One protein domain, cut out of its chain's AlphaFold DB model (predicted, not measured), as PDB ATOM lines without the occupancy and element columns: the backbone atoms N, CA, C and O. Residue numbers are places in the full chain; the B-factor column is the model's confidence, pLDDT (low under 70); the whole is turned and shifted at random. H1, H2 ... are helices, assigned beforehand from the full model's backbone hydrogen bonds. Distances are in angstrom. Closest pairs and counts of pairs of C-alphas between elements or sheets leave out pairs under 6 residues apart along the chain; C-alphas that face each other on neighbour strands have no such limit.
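Overview. This is residues 325 to 444 of the 451 residues of the protein "Diheme cytochrome c NapB" of Deltaproteobacteria bacterium CG2_30_66_27 (UniProt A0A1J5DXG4). What shape comes first? It has little regular structure: long loops wind round with two short helices, H1 and then H2, and residues 418 to 424 stick out. How much is named? Of 120 printed residues, 10 are in named elements, under half; the class is all helix, with no named strand. How large is it? It is compact, with a radius of gyration of the C-alphas of 15.3 A, spanning 43 by 37 by 25 A.

Arrangement. How do the helices stand? H1, residues 364 to 369, and H2, residues 440 to 443, are apart. What of their backbones? In H1, 1 of 2 O i to N i+4 pairs is within hydrogen-bond range; H2 is too short for such a pair.

Along the chain. Where is H1? It begins at C-alpha 364 (-6.072, -6.406, 33.419) and is 9.0 A long. Where does H2 end? At C-alpha 443 (23.474, -9.407, 36.977), after 5.2 A.

Size, cuts and confidence. Is there a cut? The printed part has none; the long link from H1 to H2 has 70 residues. Is confidence low anywhere? No printed residue is under 70.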
ATOM      1  N   ASP A 325      -4.676 -25.609  20.223       85.00
ATOM      2  CA  ASP A 325      -5.481 -24.801  21.127       85.00
ATOM      3  C   ASP A 325      -4.608 -24.185  22.227       85.00
ATOM      4  O   ASP A 325      -3.710 -24.834  22.781       85.00
ATOM      5  N   TYR A 326      -4.892 -22.928  22.574       87.06
ATOM      6  CA  TYR A 326      -4.344 -22.308  23.777       87.06
ATOM      7  C   TYR A 326      -4.914 -22.968  25.037       87.06
ATOM      8  O   TYR A 326      -6.042 -23.470  25.059       87.06
ATOM      9  N   GLY A 327      -4.123 -22.961  26.112       82.81
ATOM     10  CA  GLY A 327      -4.568 -23.463  27.408       82.81
ATOM     11  C   GLY A 327      -5.774 -22.680  27.938       82.81
ATOM     12  O   GLY A 327      -5.727 -21.462  28.036       82.81
ATOM     13  N   LYS A 328      -6.834 -23.394  28.335       86.12
ATOM     14  CA  LYS A 328      -8.078 -22.815  28.886       86.12
ATOM     15  C   LYS A 328      -8.090 -22.727  30.419       86.12
ATOM     16  O   LYS A 328      -9.143 -22.592  31.032       86.12
ATOM     17  N   ALA A 329      -6.936 -22.917  31.056       89.19
ATOM     18  CA  ALA A 329      -6.848 -22.915  32.509       89.19
ATOM     19  C   ALA A 329      -7.031 -21.493  33.044       89.19
ATOM     20  O   ALA A 329      -6.366 -20.574  32.579       89.19
ATOM     21  N   GLU A 330      -7.884 -21.323  34.050       88.06
ATOM     22  CA  GLU A 330      -8.089 -20.019  34.680       88.06
ATOM     23  C   GLU A 330      -6.808 -19.507  35.375       88.06
ATOM     24  O   GLU A 330      -6.020 -20.310  35.910       88.06
ATOM     25  N   PRO A 331      -6.609 -18.175  35.430       86.38
ATOM     26  CA  PRO A 331      -5.563 -17.558  36.239       86.38
ATOM     27  C   PRO A 331      -5.579 -18.084  37.682       86.38
ATOM     28  O   PRO A 331      -6.629 -18.318  38.274       86.38
ATOM     29  N   GLY A 332      -4.397 -18.325  38.253       83.62
ATOM     30  CA  GLY A 332      -4.245 -18.835  39.624       83.62
ATOM     31  C   GLY A 332      -4.449 -20.350  39.800       83.62
ATOM     32  O   GLY A 332      -3.953 -20.902  40.784       83.62
ATOM     33  N   LYS A 333      -5.089 -21.042  38.842       85.44
ATOM     34  CA  LYS A 333      -5.259 -22.514  38.837       85.44
ATOM     35  C   LYS A 333      -4.307 -23.239  37.880       85.44
ATOM     36  O   LYS A 333      -4.088 -24.441  38.011       85.44
ATOM     37  N   SER A 334      -3.719 -22.521  36.926       86.56
ATOM     38  CA  SER A 334      -2.763 -23.069  35.959       86.56
ATOM     39  C   SER A 334      -1.430 -23.501  36.585       86.56
ATOM     40  O   SER A 334      -0.907 -22.845  37.491       86.56
ATOM     41  N   LYS A 335      -0.801 -24.541  36.025       87.81
ATOM     42  CA  LYS A 335       0.571 -24.927  36.379       87.81
ATOM     43  C   LYS A 335       1.572 -23.960  35.743       87.81
ATOM     44  O   LYS A 335       1.586 -23.787  34.531       87.81
ATOM     45  N   ARG A 336       2.449 -23.370  36.557       88.44
ATOM     46  CA  ARG A 336       3.506 -22.463  36.081       88.44
ATOM     47  C   ARG A 336       4.470 -23.195  35.139       88.44
ATOM     48  O   ARG A 336       4.900 -24.309  35.447       88.44
ATOM     49  N   ILE A 337       4.822 -22.543  34.034       88.62
ATOM     50  CA  ILE A 337       5.788 -23.048  33.052       88.62
ATOM     51  C   ILE A 337       7.206 -22.699  33.531       88.62
ATOM     52  O   ILE A 337       7.442 -21.594  34.029       88.62
ATOM     53  N   GLU A 338       8.143 -23.651  33.445       86.50
ATOM     54  CA  GLU A 338       9.550 -23.391  33.779       86.50
ATOM     55  C   GLU A 338      10.150 -22.423  32.753       86.50
ATOM     56  O   GLU A 338       9.822 -22.455  31.569       86.50
ATOM     57  N   ARG A 339      11.015 -21.525  33.220       87.75
ATOM     58  CA  ARG A 339      11.687 -20.556  32.356       87.75
ATOM     59  C   ARG A 339      12.605 -21.244  31.354       87.75
ATOM     60  O   ARG A 339      13.264 -22.222  31.694       87.75
ATOM     61  N   ALA A 340      12.710 -20.654  30.165       87.56
ATOM     62  CA  ALA A 340      13.602 -21.143  29.124       87.56
ATOM     63  C   ALA A 340      15.077 -21.001  29.531       87.56
ATOM     64  O   ALA A 340      15.846 -21.921  29.318       87.56
ATOM     65  N   PHE A 341      15.472 -19.879  30.136       90.00
ATOM     66  CA  PHE A 341      16.826 -19.625  30.655       90.00
ATOM     67  C   PHE A 341      16.814 -18.549  31.757       90.00
ATOM     68  O   PHE A 341      15.762 -17.969  32.064       90.00
ATOM     69  N   GLU A 342      17.958 -18.291  32.394       89.75
ATOM     70  CA  GLU A 342      18.096 -17.262  33.433       89.75
ATOM     71  C   GLU A 342      17.643 -15.880  32.921       89.75
ATOM     72  O   GLU A 342      18.035 -15.441  31.849       89.75
ATOM     73  N   ASN A 343      16.754 -15.215  33.665       90.06
ATOM     74  CA  ASN A 343      16.121 -13.937  33.290       90.06
ATOM     75  C   ASN A 343      15.253 -13.923  32.017       90.06
ATOM     76  O   ASN A 343      14.732 -12.863  31.671       90.06
ATOM     77  N   SER A 344      14.980 -15.074  31.392       91.75
ATOM     78  CA  SER A 344      13.961 -15.150  30.336       91.75
ATOM     79  C   SER A 344      12.573 -14.719  30.855       91.75
ATOM     80  O   SER A 344      12.193 -15.083  31.985       91.75
ATOM     81  N   PRO A 345      11.797 -13.950  30.064       92.62
ATOM     82  CA  PRO A 345      10.413 -13.642  30.395       92.62
ATOM     83  C   PRO A 345       9.615 -14.937  30.622       92.62
ATOM     84  O   PRO A 345       9.659 -15.838  29.783       92.62
ATOM     85  N   PRO A 346       8.916 -15.094  31.760       92.19
ATOM     86  CA  PRO A 346       8.063 -16.253  31.982       92.19
ATOM     87  C   PRO A 346       6.932 -16.314  30.950       92.19
ATOM     88  O   PRO A 346       6.318 -15.295  30.629       92.19
ATOM     89  N   LEU A 347       6.642 -17.524  30.485       93.00
ATOM     90  CA  LEU A 347       5.514 -17.814  29.602       93.00
ATOM     91  C   LEU A 347       4.197 -17.754  30.382       93.00
ATOM     92  O   LEU A 347       4.175 -18.036  31.585       93.00
ATOM     93  N   ILE A 348       3.107 -17.403  29.698       93.88
ATOM     94  CA  ILE A 348       1.774 -17.272  30.296       93.88
ATOM     95  C   ILE A 348       1.123 -18.665  30.367       93.88
ATOM     96  O   ILE A 348       0.901 -19.279  29.322       93.88
ATOM     97  N   PRO A 349       0.830 -19.197  31.571       92.31
ATOM     98  CA  PRO A 349       0.306 -20.554  31.737       92.31
ATOM     99  C   PRO A 349      -1.231 -20.651  31.739       92.31
ATOM    100  O   PRO A 349      -1.761 -21.750  31.895       92.31
ATOM    101  N   HIS A 350      -1.943 -19.528  31.634       92.44
ATOM    102  CA  HIS A 350      -3.396 -19.439  31.788       92.44
ATOM    103  C   HIS A 350      -4.064 -18.798  30.570       92.44
ATOM    104  O   HIS A 350      -3.401 -18.211  29.714       92.44
ATOM    105  N   ASP A 351      -5.388 -18.901  30.535       92.12
ATOM    106  CA  ASP A 351      -6.231 -18.274  29.530       92.12
ATOM    107  C   ASP A 351      -6.201 -16.741  29.639       92.12
ATOM    108  O   ASP A 351      -6.049 -16.176  30.726       92.12
ATOM    109  N   LEU A 352      -6.343 -16.080  28.492       91.75
ATOM    110  CA  LEU A 352      -6.320 -14.622  28.335       91.75
ATOM    111  C   LEU A 352      -7.652 -14.069  27.809       91.75
ATOM    112  O   LEU A 352      -7.741 -12.881  27.485       91.75
ATOM    113  N   THR A 353      -8.688 -14.906  27.700       89.69
ATOM    114  CA  THR A 353     -10.017 -14.486  27.244       89.69
ATOM    115  C   THR A 353     -10.534 -13.317  28.086       89.69
ATOM    116  O   THR A 353     -10.585 -13.386  29.311       89.69
ATOM    117  N   GLY A 354     -10.901 -12.217  27.422       88.62
ATOM    118  CA  GLY A 354     -11.398 -10.999  28.075       88.62
ATOM    119  C   GLY A 354     -10.325 -10.101  28.707       88.62
ATOM    120  O   GLY A 354     -10.663  -9.032  29.202       88.62
ATOM    121  N   MET A 355      -9.045 -10.490  28.668       90.81
ATOM    122  CA  MET A 355      -7.915  -9.676  29.157       90.81
ATOM    123  C   MET A 355      -7.200  -8.910  28.041       90.81
ATOM    124  O   MET A 355      -6.356  -8.055  28.304       90.81
ATOM    125  N   LEU A 356      -7.518  -9.242  26.790       89.44
ATOM    126  CA  LEU A 356      -6.978  -8.624  25.590       89.44
ATOM    127  C   LEU A 356      -8.098  -7.915  24.810       89.44
ATOM    128  O   LEU A 356      -9.235  -8.394  24.821       89.44
ATOM    129  N   PRO A 357      -7.785  -6.829  24.083       89.56
ATOM    130  CA  PRO A 357      -6.467  -6.198  23.958       89.56
ATOM    131  C   PRO A 357      -6.074  -5.373  25.197       89.56
ATOM    132  O   PRO A 357      -6.933  -4.862  25.908       89.56
ATOM    133  N   ILE A 358      -4.768  -5.196  25.421       91.31
ATOM    134  CA  ILE A 358      -4.263  -4.215  26.397       91.31
ATOM    135  C   ILE A 358      -4.505  -2.817  25.813       91.31
ATOM    136  O   ILE A 358      -3.959  -2.487  24.758       91.31
ATOM    137  N   ALA A 359      -5.325  -2.007  26.482       89.50
ATOM    138  CA  ALA A 359      -5.673  -0.654  26.055       89.50
ATOM    139  C   ALA A 359      -4.904   0.390  26.872       89.50
ATOM    140  O   ALA A 359      -4.507   0.125  27.998       89.50
ATOM    141  N   VAL A 360      -4.749   1.610  26.346       87.00
ATOM    142  CA  VAL A 360      -4.061   2.715  27.055       87.00
ATOM    143  C   VAL A 360      -4.689   3.005  28.426       87.00
ATOM    144  O   VAL A 360      -3.998   3.404  29.357       87.00
ATOM    145  N   THR A 361      -6.000   2.800  28.553       86.94
ATOM    146  CA  THR A 361      -6.771   3.062  29.772       86.94
ATOM    147  C   THR A 361      -6.949   1.840  30.669       86.94
ATOM    148  O   THR A 361      -7.393   2.005  31.802       86.94
ATOM    149  N   ASN A 362      -6.654   0.627  30.186       90.06
ATOM    150  CA  ASN A 362      -6.950  -0.594  30.927       90.06
ATOM    151  C   ASN A 362      -5.979  -1.736  30.597       90.06
ATOM    152  O   ASN A 362      -5.848  -2.151  29.441       90.06
ATOM    153  N   ASN A 363      -5.370  -2.296  31.641       93.81
ATOM    154  CA  ASN A 363      -4.486  -3.451  31.561       93.81
ATOM    155  C   ASN A 363      -4.775  -4.413  32.719       93.81
ATOM    156  O   ASN A 363      -4.187  -4.299  33.796       93.81
ATOM    157  N   ALA A 364      -5.638  -5.396  32.451       92.94
ATOM    158  CA  ALA A 364      -6.072  -6.406  33.419       92.94
ATOM    159  C   ALA A 364      -4.914  -7.231  34.017       92.94
ATOM    160  O   ALA A 364      -5.049  -7.832  35.081       92.94
ATOM    161  N   CYS A 365      -3.746  -7.261  33.361       93.31
ATOM    162  CA  CYS A 365      -2.568  -7.944  33.890       93.31
ATOM    163  C   CYS A 365      -2.068  -7.281  35.182       93.31
ATOM    164  O   CYS A 365      -1.615  -7.976  36.094       93.31
ATOM    165  N   LEU A 366      -2.138  -5.946  35.269       92.56
ATOM    166  CA  LEU A 366      -1.635  -5.187  36.417       92.56
ATOM    167  C   LEU A 366      -2.460  -5.461  37.681       92.56
ATOM    168  O   LEU A 366      -1.890  -5.557  38.767       92.56
ATOM    169  N   ASP A 367      -3.758  -5.719  37.527       90.62
ATOM    170  CA  ASP A 367      -4.664  -6.023  38.640       90.62
ATOM    171  C   ASP A 367      -4.242  -7.275  39.416       90.62
ATOM    172  O   ASP A 367      -4.472  -7.362  40.617       90.62
ATOM    173  N   CYS A 368      -3.573  -8.228  38.754       91.88
ATOM    174  CA  CYS A 368      -3.116  -9.475  39.371       91.88
ATOM    175  C   CYS A 368      -1.596  -9.558  39.560       91.88
ATOM    176  O   CYS A 368      -1.145 -10.264  40.454       91.88
ATOM    177  N   HIS A 369      -0.783  -8.908  38.722       93.25
ATOM    178  CA  HIS A 369       0.673  -9.110  38.721       93.25
ATOM    179  C   HIS A 369       1.477  -8.024  39.446       93.25
ATOM    180  O   HIS A 369       2.688  -8.204  39.643       93.25
ATOM    181  N   LEU A 370       0.841  -6.931  39.880       92.62
ATOM    182  CA  LEU A 370       1.487  -5.969  40.772       92.62
ATOM    183  C   LEU A 370       1.932  -6.657  42.082       92.62
ATOM    184  O   LEU A 370       1.223  -7.536  42.577       92.62
ATOM    185  N   PRO A 371       3.101  -6.301  42.651       91.56
ATOM    186  CA  PRO A 371       3.636  -6.936  43.854       91.56
ATOM    187  C   PRO A 371       2.665  -6.981  45.041       91.56
ATOM    188  O   PRO A 371       2.648  -7.989  45.746       91.56
ATOM    189  N   GLU A 372       1.850  -5.939  45.234       90.06
ATOM    190  CA  GLU A 372       0.799  -5.911  46.262       90.06
ATOM    191  C   GLU A 372      -0.376  -6.866  45.986       90.06
ATOM    192  O   GLU A 372      -0.912  -7.458  46.922       90.06
ATOM    193  N   ASN A 373      -0.737  -7.076  44.718       90.81
ATOM    194  CA  ASN A 373      -1.941  -7.819  44.328       90.81
ATOM    195  C   ASN A 373      -1.671  -9.301  44.023       90.81
ATOM    196  O   ASN A 373      -2.573 -10.136  44.091       90.81
ATOM    197  N   ALA A 374      -0.430  -9.662  43.695       89.75
ATOM    198  CA  ALA A 374      -0.095 -11.009  43.241       89.75
ATOM    199  C   ALA A 374      -0.241 -12.126  44.289       89.75
ATOM    200  O   ALA A 374      -0.730 -13.200  43.919       89.75
ATOM    201  N   PRO A 375       0.147 -11.942  45.571       88.19
ATOM    202  CA  PRO A 375       0.019 -12.996  46.576       88.19
ATOM    203  C   PRO A 375      -1.413 -13.538  46.759       88.19
ATOM    204  O   PRO A 375      -1.566 -14.760  46.679       88.19
ATOM    205  N   PRO A 376      -2.464 -12.706  46.952       88.25
ATOM    206  CA  PRO A 376      -3.830 -13.211  47.121       88.25
ATOM    207  C   PRO A 376      -4.393 -13.858  45.847       88.25
ATOM    208  O   PRO A 376      -5.186 -14.789  45.941       88.25
ATOM    209  N   MET A 377      -3.934 -13.434  44.665       86.38
ATOM    210  CA  MET A 377      -4.364 -13.986  43.374       86.38
ATOM    211  C   MET A 377      -3.592 -15.254  42.960       86.38
ATOM    212  O   MET A 377      -3.779 -15.770  41.858       86.38
ATOM    213  N   ASN A 378      -2.687 -15.758  43.813       87.88
ATOM    214  CA  ASN A 378      -1.748 -16.847  43.501       87.88
ATOM    215  C   ASN A 378      -0.903 -16.592  42.224       87.88
ATOM    216  O   ASN A 378      -0.372 -17.517  41.589       87.88
ATOM    217  N   ALA A 379      -0.747 -15.321  41.850       88.69
ATOM    218  CA  ALA A 379      -0.012 -14.887  40.674       88.69
ATOM    219  C   ALA A 379       1.491 -14.768  40.972       88.69
ATOM    220  O   ALA A 379       1.940 -14.743  42.121       88.69
ATOM    221  N   THR A 380       2.309 -14.726  39.917       88.75
ATOM    222  CA  THR A 380       3.742 -14.430  40.072       88.75
ATOM    223  C   THR A 380       3.920 -12.910  40.081       88.75
ATOM    224  O   THR A 380       3.597 -12.293  39.064       88.75
ATOM    225  N   PRO A 381       4.427 -12.300  41.170       91.69
ATOM    226  CA  PRO A 381       4.631 -10.856  41.220       91.69
ATOM    227  C   PRO A 381       5.693 -10.426  40.211       91.69
ATOM    228  O   PRO A 381       6.703 -11.120  40.023       91.69
ATOM    229  N   MET A 382       5.488  -9.265  39.590       92.12
ATOM    230  CA  MET A 382       6.489  -8.670  38.709       92.12
ATOM    231  C   MET A 382       7.801  -8.408  39.473       92.12
ATOM    232  O   MET A 382       7.778  -7.877  40.585       92.12
ATOM    233  N   PRO A 383       8.968  -8.771  38.908       91.75
ATOM    234  CA  PRO A 383      10.253  -8.474  39.530       91.75
ATOM    235  C   PRO A 383      10.569  -6.974  39.481       91.75
ATOM    236  O   PRO A 383      10.076  -6.262  38.605       91.75
ATOM    237  N   LYS A 384      11.479  -6.525  40.362       90.44
ATOM    238  CA  LYS A 384      11.941  -5.126  40.475       90.44
ATOM    239  C   LYS A 384      12.342  -4.483  39.145       90.44
ATOM    240  O   LYS A 384      12.173  -3.286  38.986       90.44
ATOM    241  N   SER A 385      12.804  -5.267  38.171       89.88
ATOM    242  CA  SER A 385      13.120  -4.785  36.823       89.88
ATOM    243  C   SER A 385      11.953  -4.105  36.091       89.88
ATOM    244  O   SER A 385      12.187  -3.472  35.076       89.88
ATOM    245  N   HIS A 386      10.706  -4.266  36.541       93.69
ATOM    246  CA  HIS A 386       9.540  -3.568  35.975       93.69
ATOM    247  C   HIS A 386       9.264  -2.210  36.632       93.69
ATOM    248  O   HIS A 386       8.337  -1.516  36.233       93.69
ATOM    249  N   PHE A 387      10.058  -1.849  37.638       93.88
ATOM    250  CA  PHE A 387       9.924  -0.642  38.453       93.88
ATOM    251  C   PHE A 387      11.219   0.184  38.426       93.88
ATOM    252  O   PHE A 387      11.478   0.989  39.314       93.88
ATOM    253  N   VAL A 388      12.064  -0.054  37.423       90.81
ATOM    254  CA  VAL A 388      13.333   0.639  37.190       90.81
ATOM    255  C   VAL A 388      13.367   1.004  35.715       90.81
ATOM    256  O   VAL A 388      13.125   0.140  34.871       90.81
ATOM    257  N   ASP A 389      13.687   2.258  35.410       90.25
ATOM    258  CA  ASP A 389      13.945   2.687  34.039       90.25
ATOM    259  C   ASP A 389      15.280   2.093  33.578       90.25
ATOM    260  O   ASP A 389      16.341   2.465  34.077       90.25
ATOM    261  N   MET A 390      15.228   1.139  32.649       84.06
ATOM    262  CA  MET A 390      16.416   0.408  32.192       84.06
ATOM    263  C   MET A 390      17.387   1.275  31.387       84.06
ATOM    264  O   MET A 390      18.565   0.936  31.331       84.06
ATOM    265  N   ASP A 391      16.922   2.379  30.793       85.19
ATOM    266  CA  ASP A 391      17.785   3.256  29.992       85.19
ATOM    267  C   ASP A 391      18.658   4.142  30.888       85.19
ATOM    268  O   ASP A 391      19.779   4.492  30.532       85.19
ATOM    269  N   THR A 392      18.137   4.513  32.062       85.19
ATOM    270  CA  THR A 392      18.796   5.440  32.996       85.19
ATOM    271  C   THR A 392      19.263   4.777  34.291       85.19
ATOM    272  O   THR A 392      19.958   5.404  35.088       85.19
ATOM    273  N   GLY A 393      18.867   3.526  34.543       83.88
ATOM    274  CA  GLY A 393      19.117   2.801  35.794       83.88
ATOM    275  C   GLY A 393      18.336   3.340  37.000       83.88
ATOM    276  O   GLY A 393      18.567   2.906  38.130       83.88
ATOM    277  N   LYS A 394      17.422   4.295  36.797       88.12
ATOM    278  CA  LYS A 394      16.719   4.986  37.880       88.12
ATOM    279  C   LYS A 394      15.598   4.120  38.457       88.12
ATOM    280  O   LYS A 394      14.672   3.735  37.745       88.12
ATOM    281  N   ASP A 395      15.636   3.886  39.768       88.62
ATOM    282  CA  ASP A 395      14.524   3.277  40.506       88.62
ATOM    283  C   ASP A 395      13.306   4.218  40.496       88.62
ATOM    284  O   ASP A 395      13.388   5.386  40.897       88.62
ATOM    285  N   LEU A 396      12.166   3.708  40.028       91.12
ATOM    286  CA  LEU A 396      10.907   4.442  39.931       91.12
ATOM    287  C   LEU A 396      10.130   4.458  41.259       91.12
ATOM    288  O   LEU A 396       8.977   4.891  41.296       91.12
ATOM    289  N   LYS A 397      10.759   4.031  42.363       87.69
ATOM    290  CA  LYS A 397      10.229   4.054  43.736       87.69
ATOM    291  C   LYS A 397       8.902   3.305  43.866       87.69
ATOM    292  O   LYS A 397       7.977   3.775  44.519       87.69
ATOM    293  N   GLY A 398       8.817   2.149  43.215       82.56
ATOM    294  CA  GLY A 398       7.612   1.315  43.203       82.56
ATOM    295  C   GLY A 398       6.581   1.693  42.138       82.56
ATOM    296  O   GLY A 398       5.611   0.960  41.975       82.56
ATOM    297  N   ASN A 399       6.797   2.761  41.358       89.19
ATOM    298  CA  ASN A 399       5.961   3.038  40.191       89.19
ATOM    299  C   ASN A 399       6.340   2.116  39.028       89.19
ATOM    300  O   ASN A 399       7.520   1.903  38.746       89.19
ATOM    301  N   PHE A 400       5.333   1.562  38.360       91.12
ATOM    302  CA  PHE A 400       5.530   0.702  37.198       91.12
ATOM    303  C   PHE A 400       6.113   1.492  36.016       91.12
ATOM    304  O   PHE A 400       5.658   2.596  35.713       91.12
ATOM    305  N   ASP A 401       7.100   0.916  35.330       93.12
ATOM    306  CA  ASP A 401       7.685   1.507  34.128       93.12
ATOM    307  C   ASP A 401       6.720   1.387  32.939       93.12
ATOM    308  O   ASP A 401       6.511   0.304  32.382       93.12
ATOM    309  N   GLY A 402       6.168   2.524  32.508       90.38
ATOM    310  CA  GLY A 402       5.249   2.607  31.374       90.38
ATOM    311  C   GLY A 402       5.816   2.046  30.064       90.38
ATOM    312  O   GLY A 402       5.044   1.584  29.224       90.38
ATOM    313  N   LYS A 403       7.148   1.980  29.899       90.62
ATOM    314  CA  LYS A 403       7.779   1.351  28.722       90.62
ATOM    315  C   LYS A 403       7.477  -0.147  28.625       90.62
ATOM    316  O   LYS A 403       7.502  -0.709  27.535       90.62
ATOM    317  N   ARG A 404       7.149  -0.798  29.746       91.12
ATOM    318  CA  ARG A 404       6.818  -2.230  29.825       91.12
ATOM    319  C   ARG A 404       5.315  -2.510  29.873       91.12
ATOM    320  O   ARG A 404       4.915  -3.651  30.096       91.12
ATOM    321  N   TYR A 405       4.478  -1.492  29.662       92.69
ATOM    322  CA  TYR A 405       3.019  -1.614  29.701       92.69
ATOM    323  C   TYR A 405       2.455  -2.669  28.725       92.69
ATOM    324  O   TYR A 405       1.564  -3.420  29.128       92.69
ATOM    325  N   PRO A 406       2.976  -2.828  27.488       93.19
ATOM    326  CA  PRO A 406       2.527  -3.879  26.574       93.19
ATOM    327  C   PRO A 406       3.137  -5.251  26.926       93.19
ATOM    328  O   PRO A 406       4.072  -5.728  26.281       93.19
ATOM    329  N   CYS A 407       2.587  -5.925  27.941       93.69
ATOM    330  CA  CYS A 407       3.141  -7.171  28.501       93.69
ATOM    331  C   CYS A 407       3.381  -8.272  27.448       93.69
ATOM    332  O   CYS A 407       4.365  -9.011  27.516       93.69
ATOM    333  N   MET A 408       2.498  -8.350  26.449       93.25
ATOM    334  CA  MET A 408       2.519  -9.363  25.388       93.25
ATOM    335  C   MET A 408       3.696  -9.231  24.412       93.25
ATOM    336  O   MET A 408       3.924 -10.134  23.612       93.25
ATOM    337  N   GLN A 409       4.470  -8.141  24.475       93.31
ATOM    338  CA  GLN A 409       5.714  -8.026  23.705       93.31
ATOM    339  C   GLN A 409       6.793  -9.001  24.196       93.31
ATOM    340  O   GLN A 409       7.677  -9.375  23.430       93.31
ATOM    341  N   CYS A 410       6.729  -9.414  25.465       93.00
ATOM    342  CA  CYS A 410       7.712 -10.318  26.065       93.00
ATOM    343  C   CYS A 410       7.081 -11.592  26.637       93.00
ATOM    344  O   CYS A 410       7.722 -12.641  26.643       93.00
ATOM    345  N   HIS A 411       5.846 -11.514  27.132       94.12
ATOM    346  CA  HIS A 411       5.146 -12.642  27.734       94.12
ATOM    347  C   HIS A 411       4.182 -13.259  26.731       94.12
ATOM    348  O   HIS A 411       3.230 -12.614  26.305       94.12
ATOM    349  N   VAL A 412       4.414 -14.520  26.375       93.56
ATOM    350  CA  VAL A 412       3.601 -15.214  25.375       93.56
ATOM    351  C   VAL A 412       2.890 -16.425  25.987       93.56
ATOM    352  O   VAL A 412       3.499 -17.157  26.779       93.56
ATOM    353  N   PRO A 413       1.608 -16.662  25.653       92.75
ATOM    354  CA  PRO A 413       0.925 -17.906  25.977       92.75
ATOM    355  C   PRO A 413       1.467 -19.039  25.106       92.75
ATOM    356  O   PRO A 413       2.140 -18.807  24.101       92.75
ATOM    357  N   GLN A 414       1.193 -20.278  25.497       88.81
ATOM    358  CA  GLN A 414       1.610 -21.461  24.747       88.81
ATOM    359  C   GLN A 414       0.390 -22.228  24.242       88.81
ATOM    360  O   GLN A 414      -0.611 -22.361  24.951       88.81
ATOM    361  N   VAL A 415       0.490 -22.734  23.015       88.75
ATOM    362  CA  VAL A 415      -0.470 -23.684  22.447       88.75
ATOM    363  C   VAL A 415      -0.048 -25.108  22.785       88.75
ATOM    364  O   VAL A 415       1.143 -25.405  22.900       88.75
ATOM    365  N   ASN A 416      -1.017 -26.005  22.932       83.12
ATOM    366  CA  ASN A 416      -0.752 -27.407  23.237       83.12
ATOM    367  C   ASN A 416      -0.439 -28.206  21.959       83.12
ATOM    368  O   ASN A 416      -1.271 -28.979  21.489       83.12
ATOM    369  N   ILE A 417       0.752 -28.002  21.387       83.44
ATOM    370  CA  ILE A 417       1.265 -28.795  20.261       83.44
ATOM    371  C   ILE A 417       2.588 -29.475  20.629       83.44
ATOM    372  O   ILE A 417       3.413 -28.868  21.315       83.44
ATOM    373  N   PRO A 418       2.831 -30.712  20.166       78.94
ATOM    374  CA  PRO A 418       4.155 -31.314  20.250       78.94
ATOM    375  C   PRO A 418       5.191 -30.474  19.493       78.94
ATOM    376  O   PRO A 418       4.899 -29.938  18.423       78.94
ATOM    377  N   GLU A 419       6.418 -30.399  20.013       76.75
ATOM    378  CA  GLU A 419       7.525 -29.748  19.306       76.75
ATOM    379  C   GLU A 419       7.783 -30.454  17.958       76.75
ATOM    380  O   GLU A 419       8.113 -31.646  17.950       76.75
ATOM    381  N   PRO A 420       7.673 -29.757  16.811       73.75
ATOM    382  CA  PRO A 420       7.822 -30.383  15.492       73.75
ATOM    383  C   PRO A 420       9.267 -30.824  15.207       73.75
ATOM    384  O   PRO A 420       9.513 -31.740  14.413       73.75
ATOM    385  N   VAL A 421      10.229 -30.167  15.855       76.94
ATOM    386  CA  VAL A 421      11.654 -30.485  15.815       76.94
ATOM    387  C   VAL A 421      12.201 -30.326  17.227       76.94
ATOM    388  O   VAL A 421      12.021 -29.284  17.852       76.94
ATOM    389  N   LYS A 422      12.877 -31.363  17.725       80.38
ATOM    390  CA  LYS A 422      13.433 -31.376  19.079       80.38
ATOM    391  C   LYS A 422      14.483 -30.278  19.248       80.38
ATOM    392  O   LYS A 422      15.496 -30.290  18.545       80.38
ATOM    393  N   ASN A 423      14.300 -29.412  20.241       80.81
ATOM    394  CA  ASN A 423      15.322 -28.449  20.638       80.81
ATOM    395  C   ASN A 423      16.340 -29.105  21.596       80.81
ATOM    396  O   ASN A 423      15.971 -29.751  22.578       80.81
ATOM    397  N   THR A 424      17.637 -28.983  21.301       86.44
ATOM    398  CA  THR A 424      18.724 -29.516  22.147       86.44
ATOM    399  C   THR A 424      19.299 -28.490  23.120       86.44
ATOM    400  O   THR A 424      20.246 -28.807  23.841       86.44
ATOM    401  N   PHE A 425      18.759 -27.271  23.138       86.81
ATOM    402  CA  PHE A 425      19.132 -26.233  24.085       86.81
ATOM    403  C   PHE A 425      18.956 -26.730  25.523       86.81
ATOM    404  O   PHE A 425      17.942 -27.329  25.883       86.81
ATOM    405  N   LYS A 426      19.966 -26.472  26.353       86.38
ATOM    406  CA  LYS A 426      19.930 -26.740  27.788       86.38
ATOM    407  C   LYS A 426      20.135 -25.423  28.508       86.38
ATOM    408  O   LYS A 426      21.180 -24.800  28.366       86.38
ATOM    409  N   ALA A 427      19.128 -25.033  29.272       86.50
ATOM    410  CA  ALA A 427      19.188 -23.857  30.111       86.50
ATOM    411  C   ALA A 427      20.291 -24.015  31.161       86.50
ATOM    412  O   ALA A 427      20.275 -24.985  31.927       86.50
ATOM    413  N   ASP A 428      21.207 -23.053  31.217       84.12
ATOM    414  CA  ASP A 428      22.122 -22.910  32.341       84.12
ATOM    415  C   ASP A 428      21.574 -21.854  33.305       84.12
ATOM    416  O   ASP A 428      21.079 -20.802  32.891       84.12
ATOM    417  N   PHE A 429      21.604 -22.170  34.594       87.81
ATOM    418  CA  PHE A 429      21.134 -21.289  35.655       87.81
ATOM    419  C   PHE A 429      22.210 -21.227  36.726       87.81
ATOM    420  O   PHE A 429      22.514 -22.239  37.361       87.81
ATOM    421  N   ARG A 430      22.697 -20.022  37.023       84.81
ATOM    422  CA  ARG A 430      23.738 -19.809  38.040       84.81
ATOM    423  C   ARG A 430      23.284 -20.190  39.450       84.81
ATOM    424  O   ARG A 430      24.103 -20.474  40.319       84.81
ATOM    425  N   SER A 431      21.972 -20.222  39.704       86.75
ATOM    426  CA  SER A 431      21.411 -20.667  40.981       86.75
ATOM    427  C   SER A 431      20.072 -21.397  40.834       86.75
ATOM    428  O   SER A 431      19.288 -21.145  39.915       86.75
ATOM    429  N   ARG A 432      19.721 -22.241  41.820       85.25
ATOM    430  CA  ARG A 432      18.377 -22.858  41.896       85.25
ATOM    431  C   ARG A 432      17.251 -21.820  42.020       85.25
ATOM    432  O   ARG A 432      16.123 -22.111  41.624       85.25
ATOM    433  N   LYS A 433      17.529 -20.629  42.570       84.88
ATOM    434  CA  LYS A 433      16.543 -19.543  42.717       84.88
ATOM    435  C   LYS A 433      16.261 -18.852  41.375       84.88
ATOM    436  O   LYS A 433      15.099 -18.527  41.119       84.88
ATOM    437  N   SER A 434      17.267 -18.729  40.502       84.06
ATOM    438  CA  SER A 434      17.162 -18.111  39.166       84.06
ATOM    439  C   SER A 434      16.154 -18.820  38.247       84.06
ATOM    440  O   SER A 434      15.564 -18.204  37.360       84.06
ATOM    441  N   LYS A 435      15.855 -20.099  38.521       83.56
ATOM    442  CA  LYS A 435      14.796 -20.858  37.833       83.56
ATOM    443  C   LYS A 435      13.390 -20.291  38.041       83.56
ATOM    444  O   LYS A 435      12.530 -20.441  37.180       83.56
ATOM    445  N   LYS A 436      13.135 -19.671  39.200       83.44
ATOM    446  CA  LYS A 436      11.795 -19.214  39.614       83.44
ATOM    447  C   LYS A 436      11.689 -17.702  39.803       83.44
ATOM    448  O   LYS A 436      10.579 -17.185  39.873       83.44
ATOM    449  N   ARG A 437      12.812 -16.991  39.937       84.62
ATOM    450  CA  ARG A 437      12.862 -15.539  40.173       84.62
ATOM    451  C   ARG A 437      13.930 -14.897  39.304       84.62
ATOM    452  O   ARG A 437      14.907 -15.542  38.956       84.62
ATOM    453  N   SER A 438      13.689 -13.661  38.876       88.00
ATOM    454  CA  SER A 438      14.681 -12.892  38.117       88.00
ATOM    455  C   SER A 438      15.665 -12.229  39.077       88.00
ATOM    456  O   SER A 438      15.245 -11.714  40.112       88.00
ATOM    457  N   ASN A 439      16.937 -12.253  38.704       88.69
ATOM    458  CA  ASN A 439      18.066 -11.539  39.304       88.69
ATOM    459  C   ASN A 439      18.674 -10.566  38.277       88.69
ATOM    460  O   ASN A 439      19.869 -10.284  38.314       88.69
ATOM    461  N   LEU A 440      17.873 -10.100  37.308       89.00
ATOM    462  CA  LEU A 440      18.367  -9.309  36.182       89.00
ATOM    463  C   LEU A 440      19.096  -8.056  36.666       89.00
ATOM    464  O   LEU A 440      20.194  -7.797  36.207       89.00
ATOM    465  N   LEU A 441      18.536  -7.331  37.637       86.88
ATOM    466  CA  LEU A 441      19.174  -6.130  38.188       86.88
ATOM    467  C   LEU A 441      20.506  -6.415  38.896       86.88
ATOM    468  O   LEU A 441      21.394  -5.575  38.857       86.88
ATOM    469  N   ASP A 442      20.652  -7.592  39.505       85.50
ATOM    470  CA  ASP A 442      21.886  -7.979  40.195       85.50
ATOM    471  C   ASP A 442      22.983  -8.390  39.195       85.50
ATOM    472  O   ASP A 442      24.164  -8.290  39.501       85.50
ATOM    473  N   SER A 443      22.582  -8.842  38.000       85.94
ATOM    474  CA  SER A 443      23.474  -9.407  36.977       85.94
ATOM    475  C   SER A 443      23.708  -8.505  35.762       85.94
ATOM    476  O   SER A 443      24.602  -8.785  34.970       85.94
ATOM    477  N   LEU A 444      22.937  -7.422  35.604       82.94
ATOM    478  CA  LEU A 444      22.958  -6.565  34.412       82.94
ATOM    479  C   LEU A 444      24.334  -5.934  34.157       82.94
ATOM    480  O   LEU A 444      24.746  -5.814  33.009       82.94
TER     481      LEU A 444